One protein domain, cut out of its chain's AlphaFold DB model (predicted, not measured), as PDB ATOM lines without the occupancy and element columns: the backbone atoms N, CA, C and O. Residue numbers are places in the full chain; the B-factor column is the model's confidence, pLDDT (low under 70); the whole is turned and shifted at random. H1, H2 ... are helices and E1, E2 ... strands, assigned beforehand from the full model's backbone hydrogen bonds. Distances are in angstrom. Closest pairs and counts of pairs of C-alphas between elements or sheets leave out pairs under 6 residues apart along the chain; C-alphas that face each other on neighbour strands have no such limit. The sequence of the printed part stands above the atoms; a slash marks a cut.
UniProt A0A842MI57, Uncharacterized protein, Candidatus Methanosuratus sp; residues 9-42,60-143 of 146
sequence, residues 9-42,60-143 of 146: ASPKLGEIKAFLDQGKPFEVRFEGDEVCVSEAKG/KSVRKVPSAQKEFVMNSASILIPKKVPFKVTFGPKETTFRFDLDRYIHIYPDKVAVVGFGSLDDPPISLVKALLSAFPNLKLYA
ATOM      1  N   ALA A   9     253.688 241.289 202.844       55.09
ATOM      2  CA  ALA A   9     252.449 240.516 202.710       55.09
ATOM      3  C   ALA A   9     252.640 239.020 203.032       55.09
ATOM      4  O   ALA A   9     251.805 238.422 203.711       55.09
ATOM      5  N   SER A  10     253.757 238.421 202.607       61.09
ATOM      6  CA  SER A  10     254.045 236.988 202.787       61.09
ATOM      7  C   SER A  10     254.025 236.493 204.245       61.09
ATOM      8  O   SER A  10     253.344 235.498 204.507       61.09
ATOM      9  N   PRO A  11     254.689 237.143 205.227       70.94
ATOM     10  CA  PRO A  11     254.661 236.660 206.612       70.94
ATOM     11  C   PRO A  11     253.273 236.798 207.258       70.94
ATOM     12  O   PRO A  11     252.841 235.917 208.003       70.94
ATOM     13  N   LYS A  12     252.525 237.855 206.919       85.44
ATOM     14  CA  LYS A  12     251.201 238.134 207.501       85.44
ATOM     15  C   LYS A  12     250.119 237.187 206.997       85.44
ATOM     16  O   LYS A  12     249.224 236.819 207.755       85.44
ATOM     17  N   LEU A  13     250.245 236.695 205.765       88.62
ATOM     18  CA  LEU A  13     249.417 235.591 205.275       88.62
ATOM     19  C   LEU A  13     249.652 234.297 206.076       88.62
ATOM     20  O   LEU A  13     248.703 233.553 206.320       88.62
ATOM     21  N   GLY A  14     250.883 234.049 206.540       88.81
ATOM     22  CA  GLY A  14     251.200 232.935 207.439       88.81
ATOM     23  C   GLY A  14     250.494 233.046 208.797       88.81
ATOM     24  O   GLY A  14     249.913 232.068 209.272       88.81
ATOM     25  N   GLU A  15     250.471 234.245 209.385       90.00
ATOM     26  CA  GLU A  15     249.735 234.528 210.629       90.00
ATOM     27  C   GLU A  15     248.224 234.309 210.448       90.00
ATOM     28  O   GLU A  15     247.592 233.605 211.240       90.00
ATOM     29  N   ILE A  16     247.647 234.830 209.361       91.38
ATOM     30  CA  ILE A  16     246.230 234.632 209.015       91.38
ATOM     31  C   ILE A  16     245.912 233.143 208.851       91.38
ATOM     32  O   ILE A  16     244.917 232.654 209.394       91.38
ATOM     33  N   LYS A  17     246.777 232.391 208.161       90.44
ATOM     34  CA  LYS A  17     246.627 230.941 208.017       90.44
ATOM     35  C   LYS A  17     246.627 230.240 209.377       90.44
ATOM     36  O   LYS A  17     245.794 229.365 209.604       90.44
ATOM     37  N   ALA A  18     247.498 230.643 210.302       89.94
ATOM     38  CA  ALA A  18     247.528 230.084 211.651       89.94
ATOM     39  C   ALA A  18     246.225 230.359 212.426       89.94
ATOM     40  O   ALA A  18     245.721 229.457 213.101       89.94
ATOM     41  N   PHE A  19     245.644 231.560 212.302       90.31
ATOM     42  CA  PHE A  19     244.330 231.876 212.879       90.31
ATOM     43  C   PHE A  19     243.212 231.022 212.265       90.31
ATOM     44  O   PHE A  19     242.392 230.463 212.999       90.31
ATOM     45  N   LEU A  20     243.214 230.849 210.941       87.62
ATOM     46  CA  LEU A  20     242.255 230.004 210.220       87.62
ATOM     47  C   LEU A  20     242.359 228.526 210.609       87.62
ATOM     48  O   LEU A  20     241.340 227.847 210.754       87.62
ATOM     49  N   ASP A  21     243.575 228.012 210.788       86.69
ATOM     50  CA  ASP A  21     243.817 226.626 211.191       86.69
ATOM     51  C   ASP A  21     243.397 226.361 212.641       86.69
ATOM     52  O   ASP A  21     242.879 225.285 212.942       86.69
ATOM     53  N   GLN A  22     243.515 227.367 213.511       84.50
ATOM     54  CA  GLN A  22     243.022 227.319 214.890       84.50
ATOM     55  C   GLN A  22     241.518 227.622 215.016       84.50
ATOM     56  O   GLN A  22     240.939 227.401 216.083       84.50
ATOM     57  N   GLY A  23     240.878 228.138 213.960       82.38
ATOM     58  CA  GLY A  23     239.493 228.617 214.003       82.38
ATOM     59  C   GLY A  23     239.305 229.822 214.928       82.38
ATOM     60  O   GLY A  23     238.245 229.979 215.537       82.38
ATOM     61  N   LYS A  24     240.350 230.642 215.081       86.75
ATOM     62  CA  LYS A  24     240.362 231.816 215.953       86.75
ATOM     63  C   LYS A  24     240.024 233.079 215.161       86.75
ATOM     64  O   LYS A  24     240.653 233.311 214.133       86.75
ATOM     65  N   PRO A  25     239.069 233.900 215.627       89.88
ATOM     66  CA  PRO A  25     238.751 235.171 214.985       89.88
ATOM     67  C   PRO A  25     239.968 236.102 214.995       89.88
ATOM     68  O   PRO A  25     240.736 236.124 215.955       89.88
ATOM     69  N   PHE A  26     240.122 236.898 213.946       92.81
ATOM     70  CA  PHE A  26     241.258 237.799 213.800       92.81
ATOM     71  C   PHE A  26     240.856 239.087 213.090       92.81
ATOM     72  O   PHE A  26     239.791 239.188 212.481       92.81
ATOM     73  N   GLU A  27     241.704 240.092 213.206       93.50
ATOM     74  CA  GLU A  27     241.527 241.392 212.583       93.50
ATOM     75  C   GLU A  27     242.845 241.853 211.978       93.50
ATOM     76  O   GLU A  27     243.905 241.686 212.582       93.50
ATOM     77  N   VAL A  28     242.748 242.418 210.778       93.62
ATOM     78  CA  VAL A  28     243.844 243.019 210.031       93.62
ATOM     79  C   VAL A  28     243.642 244.526 210.036       93.62
ATOM     80  O   VAL A  28     242.650 245.036 209.509       93.62
ATOM     81  N   ARG A  29     244.594 245.229 210.644       92.75
ATOM     82  CA  ARG A  29     244.676 246.691 210.687       92.75
ATOM     83  C   ARG A  29     245.984 247.152 210.061       92.75
ATOM     84  O   ARG A  29     246.905 246.359 209.888       92.75
ATOM     85  N   PHE A  30     246.052 248.439 209.752       89.06
ATOM     86  CA  PHE A  30     247.239 249.060 209.180       89.06
ATOM     87  C   PHE A  30     247.663 250.235 210.056       89.06
ATOM     88  O   PHE A  30     246.848 251.112 210.344       89.06
ATOM     89  N   GLU A  31     248.928 250.247 210.462       87.62
ATOM     90  CA  GLU A  31     249.576 251.361 211.156       87.62
ATOM     91  C   GLU A  31     250.601 251.969 210.188       87.62
ATOM     92  O   GLU A  31     251.744 251.529 210.075       87.62
ATOM     93  N   GLY A  32     250.149 252.935 209.382       84.44
ATOM     94  CA  GLY A  32     250.942 253.503 208.287       84.44
ATOM     95  C   GLY A  32     251.169 252.509 207.140       84.44
ATOM     96  O   GLY A  32     250.267 252.251 206.334       84.44
ATOM     97  N   ASP A  33     252.391 251.988 207.038       82.88
ATOM     98  CA  ASP A  33     252.784 250.942 206.080       82.88
ATOM     99  C   ASP A  33     252.820 249.543 206.713       82.88
ATOM    100  O   ASP A  33     252.937 248.543 206.002       82.88
ATOM    101  N   GLU A  34     252.695 249.450 208.038       85.44
ATOM    102  CA  GLU A  34     252.774 248.185 208.756       85.44
ATOM    103  C   GLU A  34     251.416 247.481 208.815       85.44
ATOM    104  O   GLU A  34     250.369 248.097 209.027       85.44
ATOM    105  N   VAL A  35     251.436 246.159 208.627       89.31
ATOM    106  CA  VAL A  35     250.250 245.299 208.665       89.31
ATOM    107  C   VAL A  35     250.178 244.603 210.020       89.31
ATOM    108  O   VAL A  35     250.987 243.723 210.328       89.31
ATOM    109  N   CYS A  36     249.166 244.942 210.808       89.69
ATOM    110  CA  CYS A  36     248.939 244.389 212.137       89.69
ATOM    111  C   CYS A  36     247.836 243.326 212.075       89.69
ATOM    112  O   CYS A  36     246.666 243.650 211.866       89.69
ATOM    113  N   VAL A  37     248.192 242.055 212.282       91.56
ATOM    114  CA  VAL A  37     247.227 240.957 212.440       91.56
ATOM    115  C   VAL A  37     247.124 240.624 213.924       91.56
ATOM    116  O   VAL A  37     248.125 240.386 214.591       91.56
ATOM    117  N   SER A  38     245.908 240.627 214.461       90.38
ATOM    118  CA  SER A  38     245.668 240.385 215.886       90.38
ATOM    119  C   SER A  38     244.459 239.485 216.102       90.38
ATOM    120  O   SER A  38     243.559 239.426 215.264       90.38
ATOM    121  N   GLU A  39     244.426 238.773 217.231       88.19
ATOM    122  CA  GLU A  39     243.245 238.002 217.623       88.19
ATOM    123  C   GLU A  39     242.085 238.966 217.896       88.19
ATOM    124  O   GLU A  39     242.157 239.842 218.762       88.19
ATOM    125  N   ALA A  40     240.990 238.807 217.159       82.06
ATOM    126  CA  ALA A  40     239.835 239.660 217.343       82.06
ATOM    127  C   ALA A  40     239.010 239.138 218.515       82.06
ATOM    128  O   ALA A  40     238.670 237.958 218.574       82.06
ATOM    129  N   LYS A  41     238.572 240.031 219.409       68.88
ATOM    130  CA  LYS A  41     237.518 239.683 220.370       68.88
ATOM    131  C   LYS A  41     236.281 239.281 219.560       68.88
ATOM    132  O   LYS A  41     235.695 240.102 218.841       68.88
ATOM    133  N   GLY A  42     235.974 237.983 219.576       54.12
ATOM    134  CA  GLY A  42     234.823 237.427 218.882       54.12
ATOM    135  C   GLY A  42     233.542 238.075 219.393       54.12
ATOM    136  O   GLY A  42     233.484 238.550 220.527       54.12
ATOM    137  N   LYS A  60     237.016 223.515 223.954       43.34
ATOM    138  CA  LYS A  60     237.968 224.008 222.959       43.34
ATOM    139  C   LYS A  60     237.880 223.086 221.732       43.34
ATOM    140  O   LYS A  60     238.841 222.413 221.384       43.34
ATOM    141  N   SER A  61     236.703 222.946 221.121       42.34
ATOM    142  CA  SER A  61     236.608 222.322 219.815       42.34
ATOM    143  C   SER A  61     237.221 223.337 218.877       42.34
ATOM    144  O   SER A  61     236.613 224.379 218.627       42.34
ATOM    145  N   VAL A  62     238.447 223.051 218.446       52.34
ATOM    146  CA  VAL A  62     239.091 223.689 217.300       52.34
ATOM    147  C   VAL A  62     238.020 223.785 216.219       52.34
ATOM    148  O   VAL A  62     237.585 222.762 215.682       52.34
ATOM    149  N   ARG A  63     237.463 224.984 216.010       63.78
ATOM    150  CA  ARG A  63     236.362 225.162 215.063       63.78
ATOM    151  C   ARG A  63     236.969 224.964 213.692       63.78
ATOM    152  O   ARG A  63     237.760 225.783 213.235       63.78
ATOM    153  N   LYS A  64     236.652 223.839 213.059       71.06
ATOM    154  CA  LYS A  64     237.175 223.529 211.735       71.06
ATOM    155  C   LYS A  64     236.484 224.444 210.729       71.06
ATOM    156  O   LYS A  64     235.355 224.177 210.328       71.06
ATOM    157  N   VAL A  65     237.160 225.525 210.349       78.88
ATOM    158  CA  VAL A  65     236.703 226.401 209.265       78.88
ATOM    159  C   VAL A  65     236.673 225.569 207.971       78.88
ATOM    160  O   VAL A  65     237.681 224.918 207.662       78.88
ATOM    161  N   PRO A  66     235.545 225.531 207.237       83.94
ATOM    162  CA  PRO A  66     235.452 224.825 205.961       83.94
ATOM    163  C   PRO A  66     236.538 225.274 204.978       83.94
ATOM    164  O   PRO A  66     236.883 226.455 204.941       83.94
ATOM    165  N   SER A  67     237.063 224.354 204.164       85.12
ATOM    166  CA  SER A  67     238.166 224.632 203.227       85.12
ATOM    167  C   SER A  67     237.853 225.793 202.283       85.12
ATOM    168  O   SER A  67     238.653 226.716 202.198       85.12
ATOM    169  N   ALA A  68     236.661 225.810 201.681       86.81
ATOM    170  CA  ALA A  68     236.223 226.897 200.802       86.81
ATOM    171  C   ALA A  68     236.190 228.264 201.515       86.81
ATOM    172  O   ALA A  68     236.572 229.282 200.948       86.81
ATOM    173  N   GLN A  69     235.783 228.295 202.791       89.06
ATOM    174  CA  GLN A  69     235.772 229.528 203.587       89.06
ATOM    175  C   GLN A  69     237.197 229.981 203.931       89.06
ATOM    176  O   GLN A  69     237.492 231.171 203.860       89.06
ATOM    177  N   LYS A  70     238.099 229.044 204.256       89.56
ATOM    178  CA  LYS A  70     239.522 229.352 204.471       89.56
ATOM    179  C   LYS A  70     240.164 229.924 203.215       89.56
ATOM    180  O   LYS A  70     240.860 230.931 203.294       89.56
ATOM    181  N   GLU A  71     239.921 229.289 202.077       91.06
ATOM    182  CA  GLU A  71     240.453 229.706 200.785       91.06
ATOM    183  C   GLU A  71     239.950 231.099 200.404       91.06
ATOM    184  O   GLU A  71     240.758 231.961 200.064       91.06
ATOM    185  N   PHE A  72     238.654 231.374 200.583       92.88
ATOM    186  CA  PHE A  72     238.112 232.717 200.394       92.88
ATOM    187  C   PHE A  72     238.828 233.756 201.258       92.88
ATOM    188  O   PHE A  72     239.202 234.813 200.755       92.88
ATOM    189  N   VAL A  73     239.036 233.474 202.548       92.94
ATOM    190  CA  VAL A  73     239.701 234.416 203.460       92.94
ATOM    191  C   VAL A  73     241.160 234.640 203.057       92.94
ATOM    192  O   VAL A  73     241.604 235.784 203.041       92.94
ATOM    193  N   MET A  74     241.891 233.583 202.691       94.19
ATOM    194  CA  MET A  74     243.286 233.683 202.242       94.19
ATOM    195  C   MET A  74     243.415 234.478 200.940       94.19
ATOM    196  O   MET A  74     244.242 235.385 200.856       94.19
ATOM    197  N   ASN A  75     242.565 234.185 199.957       93.44
ATOM    198  CA  ASN A  75     242.547 234.887 198.675       93.44
ATOM    199  C   ASN A  75     242.072 236.337 198.835       93.44
ATOM    200  O   ASN A  75     242.569 237.239 198.169       93.44
ATOM    201  N   SER A  76     241.144 236.597 199.758       94.06
ATOM    202  CA  SER A  76     240.741 237.965 200.090       94.06
ATOM    203  C   SER A  76     241.894 238.721 200.744       94.06
ATOM    204  O   SER A  76     242.194 239.841 200.348       94.06
ATOM    205  N   ALA A  77     242.592 238.107 201.703       93.25
ATOM    206  CA  ALA A  77     243.727 238.725 202.379       93.25
ATOM    207  C   ALA A  77     244.861 239.081 201.405       93.25
ATOM    208  O   ALA A  77     245.403 240.183 201.491       93.25
ATOM    209  N   SER A  78     245.184 238.205 200.446       93.00
ATOM    210  CA  SER A  78     246.230 238.475 199.450       93.00
ATOM    211  C   SER A  78     245.890 239.647 198.522       93.00
ATOM    212  O   SER A  78     246.795 240.343 198.072       93.00
ATOM    213  N   ILE A  79     244.603 239.918 198.282       92.94
ATOM    214  CA  ILE A  79     244.140 241.060 197.480       92.94
ATOM    215  C   ILE A  79     244.043 242.344 198.316       92.94
ATOM    216  O   ILE A  79     244.366 243.431 197.831       92.94
ATOM    217  N   LEU A  80     243.553 242.240 199.553       93.25
ATOM    218  CA  LEU A  80     243.202 243.386 200.394       93.25
ATOM    219  C   LEU A  80     244.409 243.982 201.126       93.25
ATOM    220  O   LEU A  80     244.469 245.201 201.280       93.25
ATOM    221  N   ILE A  81     245.386 243.156 201.529       91.56
ATOM    222  CA  ILE A  81     246.577 243.618 202.259       91.56
ATOM    223  C   ILE A  81     247.429 244.593 201.436       91.56
ATOM    224  O   ILE A  81     247.693 245.688 201.934       91.56
ATOM    225  N   PRO A  82     247.805 244.292 200.175       89.25
ATOM    226  CA  PRO A  82     248.579 245.228 199.354       89.25
ATOM    227  C   PRO A  82     247.844 246.547 199.087       89.25
ATOM    228  O   PRO A  82     248.468 247.579 198.867       89.25
ATOM    229  N   LYS A  83     246.506 246.521 199.124       90.75
ATOM    230  CA  LYS A  83     245.634 247.688 198.934       90.75
ATOM    231  C   LYS A  83     245.303 248.411 200.243       90.75
ATOM    232  O   LYS A  83     244.498 249.338 200.227       90.75
ATOM    233  N   LYS A  84     245.898 247.982 201.364       90.19
ATOM    234  CA  LYS A  84     245.696 248.531 202.711       90.19
ATOM    235  C   LYS A  84     244.233 248.609 203.144       90.19
ATOM    236  O   LYS A  84     243.816 249.559 203.803       90.19
ATOM    237  N   VAL A  85     243.435 247.615 202.762       93.00
ATOM    238  CA  VAL A  85     242.028 247.554 203.167       93.00
ATOM    239  C   VAL A  85     241.928 246.788 204.487       93.00
ATOM    240  O   VAL A  85     242.221 245.590 204.494       93.00
ATOM    241  N   PRO A  86     241.526 247.430 205.601       93.19
ATOM    242  CA  PRO A  86     241.335 246.747 206.874       93.19
ATOM    243  C   PRO A  86     240.125 245.818 206.814       93.19
ATOM    244  O   PRO A  86     239.132 246.093 206.136       93.19
ATOM    245  N   PHE A  87     240.209 244.708 207.538       94.81
ATOM    246  CA  PHE A  87     239.101 243.772 207.656       94.81
ATOM    247  C   PHE A  87     239.210 242.923 208.918       94.81
ATOM    248  O   PHE A  87     240.282 242.704 209.479       94.81
ATOM    249  N   LYS A  88     238.073 242.390 209.350       93.75
ATOM    250  CA  LYS A  88     237.935 241.509 210.503       93.75
ATOM    251  C   LYS A  88     237.244 240.224 210.091       93.75
ATOM    252  O   LYS A  88     236.222 240.256 209.415       93.75
ATOM    253  N   VAL A  89     237.750 239.090 210.556       92.88
ATOM    254  CA  VAL A  89     237.148 237.781 210.311       92.88
ATOM    255  C   VAL A  89     236.708 237.153 211.624       92.88
ATOM    256  O   VAL A  89     237.479 237.039 212.579       92.88
ATOM    257  N   THR A  90     235.451 236.725 211.680       89.81
ATOM    258  CA  THR A  90     234.899 235.985 212.818       89.81
ATOM    259  C   THR A  90     234.245 234.690 212.374       89.81
ATOM    260  O   THR A  90     233.689 234.609 211.284       89.81
ATOM    261  N   PHE A  91     234.277 233.682 213.244       85.69
ATOM    262  CA  PHE A  91     233.765 232.347 212.944       85.69
ATOM    263  C   PHE A  91     232.565 232.002 213.827       85.69
ATOM    264  O   PHE A  91     232.675 231.932 215.057       85.69
ATOM    265  N   GLY A  92     231.425 231.740 213.195       77.44
ATOM    266  CA  GLY A  92     230.289 231.067 213.814       77.44
ATOM    267  C   GLY A  92     230.477 229.541 213.840       77.44
ATOM    268  O   GLY A  92     231.568 229.037 213.568       77.44
ATOM    269  N   PRO A  93     229.438 228.763 214.193       73.44
ATOM    270  CA  PRO A  93     229.520 227.299 214.230       73.44
ATOM    271  C   PRO A  93     229.788 226.645 212.864       73.44
ATOM    272  O   PRO A  93     230.454 225.614 212.806       73.44
ATOM    273  N   LYS A  94     229.257 227.222 211.776       79.38
ATOM    274  CA  LYS A  94     229.406 226.739 210.383       79.38
ATOM    275  C   LYS A  94     229.577 227.874 209.363       79.38
ATOM    276  O   LYS A  94     229.528 227.647 208.157       79.38
ATOM    277  N   GLU A  95     229.728 229.096 209.850       84.44
ATOM    278  CA  GLU A  95     229.697 230.313 209.046       84.44
ATOM    279  C   GLU A  95     230.928 231.166 209.328       84.44
ATOM    280  O   GLU A  95     231.463 231.158 210.441       84.44
ATOM    281  N   THR A  96     231.353 231.910 208.315       89.94
ATOM    282  CA  THR A  96     232.432 232.887 208.423       89.94
ATOM    283  C   THR A  96     231.877 234.268 208.118       89.94
ATOM    284  O   THR A  96     231.253 234.483 207.080       89.94
ATOM    285  N   THR A  97     232.118 235.217 209.015       92.12
ATOM    286  CA  THR A  97     231.839 236.635 208.793       92.12
ATOM    287  C   THR A  97     233.128 237.329 208.408       92.12
ATOM    288  O   THR A  97     234.068 237.364 209.199       92.12
ATOM    289  N   PHE A  98     233.154 237.902 207.214       93.94
ATOM    290  CA  PHE A  98     234.216 238.764 206.726       93.94
ATOM    291  C   PHE A  98     233.717 240.207 206.766       93.94
ATOM    292  O   PHE A  98     232.838 240.591 206.005       93.94
ATOM    293  N   ARG A  99     234.230 241.008 207.688       93.69
ATOM    294  CA  ARG A  99     233.738 242.348 207.989       93.69
ATOM    295  C   ARG A  99     234.735 243.403 207.534       93.69
ATOM    296  O   ARG A  99     235.904 243.302 207.881       93.69
ATOM    297  N   PHE A 100     234.263 244.423 206.828       92.25
ATOM    298  CA  PHE A 100     235.066 245.600 206.489       92.25
ATOM    299  C   PHE A 100     234.866 246.708 207.525       92.25
ATOM    300  O   PHE A 100     235.827 247.319 207.976       92.25
ATOM    301  N   ASP A 101     233.628 246.901 207.974       87.81
ATOM    302  CA  ASP A 101     233.239 247.845 209.024       87.81
ATOM    303  C   ASP A 101     231.914 247.409 209.677       87.81
ATOM    304  O   ASP A 101     231.479 246.270 209.522       87.81
ATOM    305  N   LEU A 102     231.309 248.255 210.516       85.19
ATOM    306  CA  LEU A 102     230.127 247.872 211.296       85.19
ATOM    307  C   LEU A 102     228.940 247.467 210.411       85.19
ATOM    308  O   LEU A 102     228.264 246.488 210.736       85.19
ATOM    309  N   ASP A 103     228.763 248.152 209.283       87.44
ATOM    310  CA  ASP A 103     227.597 247.993 208.415       87.44
ATOM    311  C   ASP A 103     227.895 247.188 207.148       87.44
ATOM    312  O   ASP A 103     226.975 246.595 206.582       87.44
ATOM    313  N   ARG A 104     229.164 247.092 206.723       92.31
ATOM    314  CA  ARG A 104     229.563 246.389 205.500       92.31
ATOM    315  C   ARG A 104     230.332 245.112 205.805       92.31
ATOM    316  O   ARG A 104     231.467 245.111 206.298       92.31
ATOM    317  N   TYR A 105     229.712 243.982 205.489       93.25
ATOM    318  CA  TYR A 105     230.286 242.661 205.724       93.25
ATOM    319  C   TYR A 105     229.731 241.604 204.771       93.25
ATOM    320  O   TYR A 105     228.682 241.759 204.154       93.25
ATOM    321  N   ILE A 106     230.453 240.497 204.674       94.06
ATOM    322  CA  ILE A 106     230.112 239.305 203.914       94.06
ATOM    323  C   ILE A 106     229.914 238.175 204.915       94.06
ATOM    324  O   ILE A 106     230.757 237.924 205.778       94.06
ATOM    325  N   HIS A 107     228.802 237.475 204.796       92.38
ATOM    326  CA  HIS A 107     228.472 236.315 205.595       92.38
ATOM    327  C   HIS A 107     228.472 235.080 204.708       92.38
ATOM    328  O   HIS A 107     227.674 234.973 203.781       92.38
ATOM    329  N   ILE A 108     229.383 234.153 204.986       91.44
ATOM    330  CA  ILE A 108     229.582 232.945 204.195       91.44
ATOM    331  C   ILE A 108     229.029 231.774 204.991       91.44
ATOM    332  O   ILE A 108     229.619 231.342 205.985       91.44
ATOM    333  N   TYR A 109     227.884 231.276 204.545       87.69
ATOM    334  CA  TYR A 109     227.253 230.067 205.050       87.69
ATOM    335  C   TYR A 109     227.708 228.859 204.212       87.69
ATOM    336  O   TYR A 109     228.342 229.030 203.170       87.69
ATOM    337  N   PRO A 110     227.399 227.621 204.631       83.94
ATOM    338  CA  PRO A 110     227.668 226.441 203.811       83.94
ATOM    339  C   PRO A 110     226.925 226.430 202.464       83.94
ATOM    340  O   PRO A 110     227.412 225.839 201.508       83.94
ATOM    341  N   ASP A 111     225.752 227.057 202.396       85.75
ATOM    342  CA  ASP A 111     224.784 226.963 201.295       85.75
ATOM    343  C   ASP A 111     224.513 228.294 200.576       85.75
ATOM    344  O   ASP A 111     223.865 228.312 199.524       85.75
ATOM    345  N   LYS A 112     224.965 229.415 201.148       89.75
ATOM    346  CA  LYS A 112     224.716 230.763 200.628       89.75
ATOM    347  C   LYS A 112     225.787 231.757 201.051       89.75
ATOM    348  O   LYS A 112     226.450 231.584 202.075       89.75
ATOM    349  N   VAL A 113     225.863 232.870 200.330       93.50
ATOM    350  CA  VAL A 113     226.665 234.031 200.727       93.50
ATOM    351  C   VAL A 113     225.783 235.263 200.796       93.50
ATOM    352  O   VAL A 113     225.018 235.537 199.882       93.50
ATOM    353  N   ALA A 114     225.875 236.005 201.892       93.25
ATOM    354  CA  ALA A 114     225.148 237.245 202.113       93.25
ATOM    355  C   ALA A 114     226.133 238.414 202.156       93.25
ATOM    356  O   ALA A 114     226.933 238.510 203.078       93.25
ATOM    357  N   VAL A 115     226.068 239.309 201.182       94.38
ATOM    358  CA  VAL A 115     226.800 240.577 201.178       94.38
ATOM    359  C   VAL A 115     225.867 241.639 201.743       94.38
ATOM    360  O   VAL A 115     224.764 241.809 201.235       94.38
ATOM    361  N   VAL A 116     226.268 242.321 202.811       92.94
ATOM    362  CA  VAL A 116     225.432 243.269 203.558       92.94
ATOM    363  C   VAL A 116     226.082 244.645 203.555       92.94
ATOM    364  O   VAL A 116     227.301 244.737 203.686       92.94
ATOM    365  N   GLY A 117     225.268 245.695 203.414       89.81
ATOM    366  CA  GLY A 117     225.705 247.092 203.532       89.81
ATOM    367  C   GLY A 117     226.302 247.689 202.259       89.81
ATOM    368  O   GLY A 117     226.768 248.824 202.278       89.81
ATOM    369  N   PHE A 118     226.263 246.953 201.150       91.00
ATOM    370  CA  PHE A 118     226.722 247.408 199.840       91.00
ATOM    371  C   PHE A 118     225.528 247.624 198.908       91.00
ATOM    372  O   PHE A 118     224.621 246.791 198.876       91.00
ATOM    373  N   GLY A 119     225.524 248.724 198.155       88.12
ATOM    374  CA  GLY A 119     224.509 248.995 197.136       88.12
ATOM    375  C   GLY A 119     224.714 248.139 195.885       88.12
ATOM    376  O   GLY A 119     223.745 247.720 195.255       88.12
ATOM    377  N   SER A 120     225.967 247.815 195.570       91.62
ATOM    378  CA  SER A 120     226.356 246.938 194.469       91.62
ATOM    379  C   SER A 120     227.591 246.096 194.815       91.62
ATOM    380  O   SER A 120     228.340 246.403 195.741       91.62
ATOM    381  N   LEU A 121     227.847 245.030 194.048       89.50
ATOM    382  CA  LEU A 121     229.106 244.271 194.145       89.50
ATOM    383  C   LEU A 121     230.301 245.011 193.520       89.50
ATOM    384  O   LEU A 121     231.434 244.548 193.650       89.50
ATOM    385  N   ASP A 122     230.056 246.132 192.843       91.69
ATOM    386  CA  ASP A 122     231.085 247.001 192.275       91.69
ATOM    387  C   ASP A 122     231.516 248.109 193.252       91.69
ATOM    388  O   ASP A 122     232.522 248.785 193.021       91.69
ATOM    389  N   ASP A 123     230.840 248.223 194.396       89.12
ATOM    390  CA  ASP A 123     231.200 249.166 195.446       89.12
ATOM    391  C   ASP A 123     232.535 248.767 196.110       89.12
ATOM    392  O   ASP A 123     232.829 247.585 196.316       89.12
ATOM    393  N   PRO A 124     233.389 249.718 196.507       88.75
ATOM    394  CA  PRO A 124     234.546 249.407 197.337       88.75
ATOM    395  C   PRO A 124     234.131 249.129 198.800       88.75
ATOM    396  O   PRO A 124     233.232 249.792 199.324       88.75
ATOM    397  N   PRO A 125     234.810 248.217 199.526       90.19
ATOM    398  CA  PRO A 125     235.887 247.332 199.061       90.19
ATOM    399  C   PRO A 125     235.419 245.990 198.459       90.19
ATOM    400  O   PRO A 125     236.269 245.185 198.072       90.19
ATOM    401  N   ILE A 126     234.107 245.719 198.379       92.31
ATOM    402  CA  ILE A 126     233.579 244.418 197.927       92.31
ATOM    403  C   ILE A 126     233.998 244.081 196.490       92.31
ATOM    404  O   ILE A 126     234.304 242.925 196.191       92.31
ATOM    405  N   SER A 127     234.135 245.091 195.632       93.31
ATOM    406  CA  SER A 127     234.571 244.944 194.242       93.31
ATOM    407  C   SER A 127     235.936 244.286 194.073       93.31
ATOM    408  O   SER A 127     236.187 243.647 193.051       93.31
ATOM    409  N   LEU A 128     236.801 244.368 195.087       92.25
ATOM    410  CA  LEU A 128     238.128 243.756 195.068       92.25
ATOM    411  C   LEU A 128     238.068 242.237 195.233       92.25
ATOM    412  O   LEU A 128     238.942 241.537 194.732       92.25
ATOM    413  N   VAL A 129     237.042 241.735 195.919       92.94
ATOM    414  CA  VAL A 129     236.863 240.306 196.211       92.94
ATOM    415  C   VAL A 129     235.655 239.711 195.486       92.94
ATOM    416  O   VAL A 129     235.369 238.528 195.653       92.94
ATOM    417  N   LYS A 130     234.961 240.487 194.640       91.56
ATOM    418  CA  LYS A 130     233.734 240.056 193.949       91.56
ATOM    419  C   LYS A 130     233.915 238.774 193.135       91.56
ATOM    420  O   LYS A 130     233.050 237.907 193.170       91.56
ATOM    421  N   ALA A 131     235.066 238.612 192.478       90.56
ATOM    422  CA  ALA A 131     235.386 237.412 191.704       90.56
ATOM    423  C   ALA A 131     235.488 236.153 192.584       90.56
ATOM    424  O   ALA A 131     235.121 235.065 192.152       90.56
ATOM    425  N   LEU A 132     235.931 236.301 193.840       91.25
ATOM    426  CA  LEU A 132     235.997 235.198 194.801       91.25
ATOM    427  C   LEU A 132     234.602 234.780 195.284       91.25
ATOM    428  O   LEU A 132     234.388 233.622 195.631       91.25
ATOM    429  N   LEU A 133     233.641 235.710 195.302       88.38
ATOM    430  CA  LEU A 133     232.261 235.431 195.710       88.38
ATOM    431  C   LEU A 133     231.507 234.605 194.672       88.38
ATOM    432  O   LEU A 133     230.625 233.835 195.043       88.38
ATOM    433  N   SER A 134     231.881 234.714 193.395       83.38
ATOM    434  CA  SER A 134     231.302 233.922 192.306       83.38
ATOM    435  C   SER A 134     231.518 232.412 192.469       83.38
ATOM    436  O   SER A 134     230.782 231.634 191.872       83.38
ATOM    437  N   ALA A 135     232.489 231.988 193.287       83.12
ATOM    438  CA  ALA A 135     232.730 230.579 193.596       83.12
ATOM    439  C   ALA A 135     231.689 229.973 194.559       83.12
ATOM    440  O   ALA A 135     231.643 228.754 194.722       83.12
ATOM    441  N   PHE A 136     230.862 230.799 195.210       84.62
ATOM    442  CA  PHE A 136     229.870 230.330 196.171       84.62
ATOM    443  C   PHE A 136     228.456 230.296 195.582       84.62
ATOM    444  O   PHE A 136     228.063 231.197 194.838       84.62
ATOM    445  N   PRO A 137     227.641 229.298 195.968       80.38
ATOM    446  CA  PRO A 137     226.242 229.249 195.573       80.38
ATOM    447  C   PRO A 137     225.424 230.339 196.282       80.38
ATOM    448  O   PRO A 137     225.750 230.773 197.388       80.38
ATOM    449  N   ASN A 138     224.307 230.733 195.664       88.81
ATOM    450  CA  ASN A 138     223.265 231.567 196.276       88.81
ATOM    451  C   ASN A 138     223.775 232.889 196.882       88.81
ATOM    452  O   ASN A 138     223.498 233.198 198.047       88.81
ATOM    453  N   LEU A 139     224.504 233.677 196.090       91.69
ATOM    454  CA  LEU A 139     224.918 235.026 196.472       91.69
ATOM    455  C   LEU A 139     223.697 235.953 196.602       91.69
ATOM    456  O   LEU A 139     222.934 236.136 195.655       91.69
ATOM    457  N   LYS A 140     223.521 236.554 197.779       92.50
ATOM    458  CA  LYS A 140     222.479 237.540 198.085       92.50
ATOM    459  C   LYS A 140     223.117 238.857 198.494       92.50
ATOM    460  O   LYS A 140     223.962 238.876 199.384       92.50
ATOM    461  N   LEU A 141     222.670 239.946 197.883       92.44
ATOM    462  CA  LEU A 141     223.058 241.304 198.244       92.44
ATOM    463  C   LEU A 141     221.937 241.954 199.061       92.44
ATOM    464  O   LEU A 141     220.785 241.985 198.635       92.44
ATOM    465  N   TYR A 142     222.284 242.463 200.237       90.81
ATOM    466  CA  TYR A 142     221.407 243.195 201.138       90.81
ATOM    467  C   TYR A 142     221.878 244.644 201.188       90.81
ATOM    468  O   TYR A 142     222.743 245.005 201.994       90.81
ATOM    469  N   ALA A 143     221.312 245.453 200.295       87.31
ATOM    470  CA  ALA A 143     221.586 246.879 200.245       87.31
ATOM    471  C   ALA A 143     221.140 247.572 201.547       87.31
ATOM    472  O   ALA A 143     220.144 247.152 202.155       87.31
TER     473      ALA A 143
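AT A GLANCE: This is residues 9 to 42 and 60 to 143 of the 146 residues of an uncharacterized protein of Candidatus Methanosuratus sp (UniProt A0A842MI57). The domain is one twisted sheet of seven strands, with two helices, H1 and H2, side by side over one face: H1 covers the E2 and E1 end and H2 covers E4. A short third helix, H3, packs on H2 and only grazes the sheet, while no named helix covers the opposite face. The printed part has 118 residues with three named helices and seven named strands, in the order H1, E1, E2, H2, E3, E4, E5, E6, H3, E7; the class is mixed, helices and strands. The sheet is mixed, in the order E2, E1, E3, E4, E5, E6, E7, with E6 and E7 its one parallel pair. The whole is compact, with a radius of gyration of the C-alphas of 13.3 A, and rounded, with spans of 36 by 32 by 23 A.

IN THESE COORDINATES: H1 is residues 9 to 22, 20.3 A from first to last C-alpha, and begins at C-alpha 9 (252.449, 240.516, 202.710). E1 is residues 26 to 31, 16.1 A, and E2 is residues 34 to 39, 16.5 A. After the cut, H2 is residues 67 to 80, 19.6 A, with C-alpha 67 at (238.166, 224.632, 203.227). E3 is residues 87 to 91, 13.7 A. Three strands of four residues each follow E3: E4, residues 96 to 99, 9.6 A, E5, residues 105 to 108, 9.9 A, and E6, residues 113 to 116, 9.7 A. H3 is residues 130 to 133. E7 is residues 139 to 142 and ends at C-alpha 142 (221.407, 243.195, 201.138).

HOW THE PARTS SIT: The edge strands of the sheet are E2 and E7. E1 and E2 form a hairpin, antiparallel at 154 degrees, with N 29 and O 36 within hydrogen-bond range at 2.9 A. E1 and E3 are antiparallel at 168 degrees, with N 28 and O 87 at 2.8 A. E3, E4, E5 and E6 form a meander, each strand the antiparallel neighbour of the one before and each step a hairpin: N 90 and O 97 are 2.9 A apart, N 98 and O 106 2.8 A, and N 107 and O 114 2.7 A. E6, H3 and E7 make a strand-helix-strand unit, two parallel neighbour strands with a helix between them in the chain; its crossover is right-handed. E6 and E7 stand at 19 degrees, with N 140 and O 113 at 2.8 A. H1 and H2 are on the same face of the sheet. H1 has a height over the sheet of 9.4 A, lies over E2 and E1, and runs along the strands, at 5 degrees to E2 on the local plane; its closest C-alphas to E2 are those of Lys 12 and Val 37, 6.9 A apart. H2 has a height over the sheet of 9.3 A, lies over E4, and runs along the strands, at 5 degrees to E4 on the local plane; the closest C-alphas of the two are those of Gln 69 and Thr 96, 6.8 A apart. H1 and H2 touch at a shallow tilt of 26 degrees, opposite ways, with the C-alphas of Leu 20 and Lys 70 closest at 6.4 A. H2 touches H3 with residues 72 to 76 alone, the C-alphas of Phe 72 and Leu 132 being closest at 6.5 A. H1 and H3 are apart. Every O i to N i+4 pair of H2 is within hydrogen-bond range, and 9 of 10 in H1; H3 is too short for such a pair.

THE WHOLE: The two C-alphas farthest apart are those of Lys 60 and Asp 122, 39.0 A. Residues 43 to 59 are not printed, in the link from E2 to H2; C-alphas 42 and 60 are 14.4 A apart across this cut. The link from E6 to H3, residues 117 to 129, is long. The mean pLDDT of the printed part is 86.8, and residues 9 to 10, 41 to 42 and 60 to 63 are under 70.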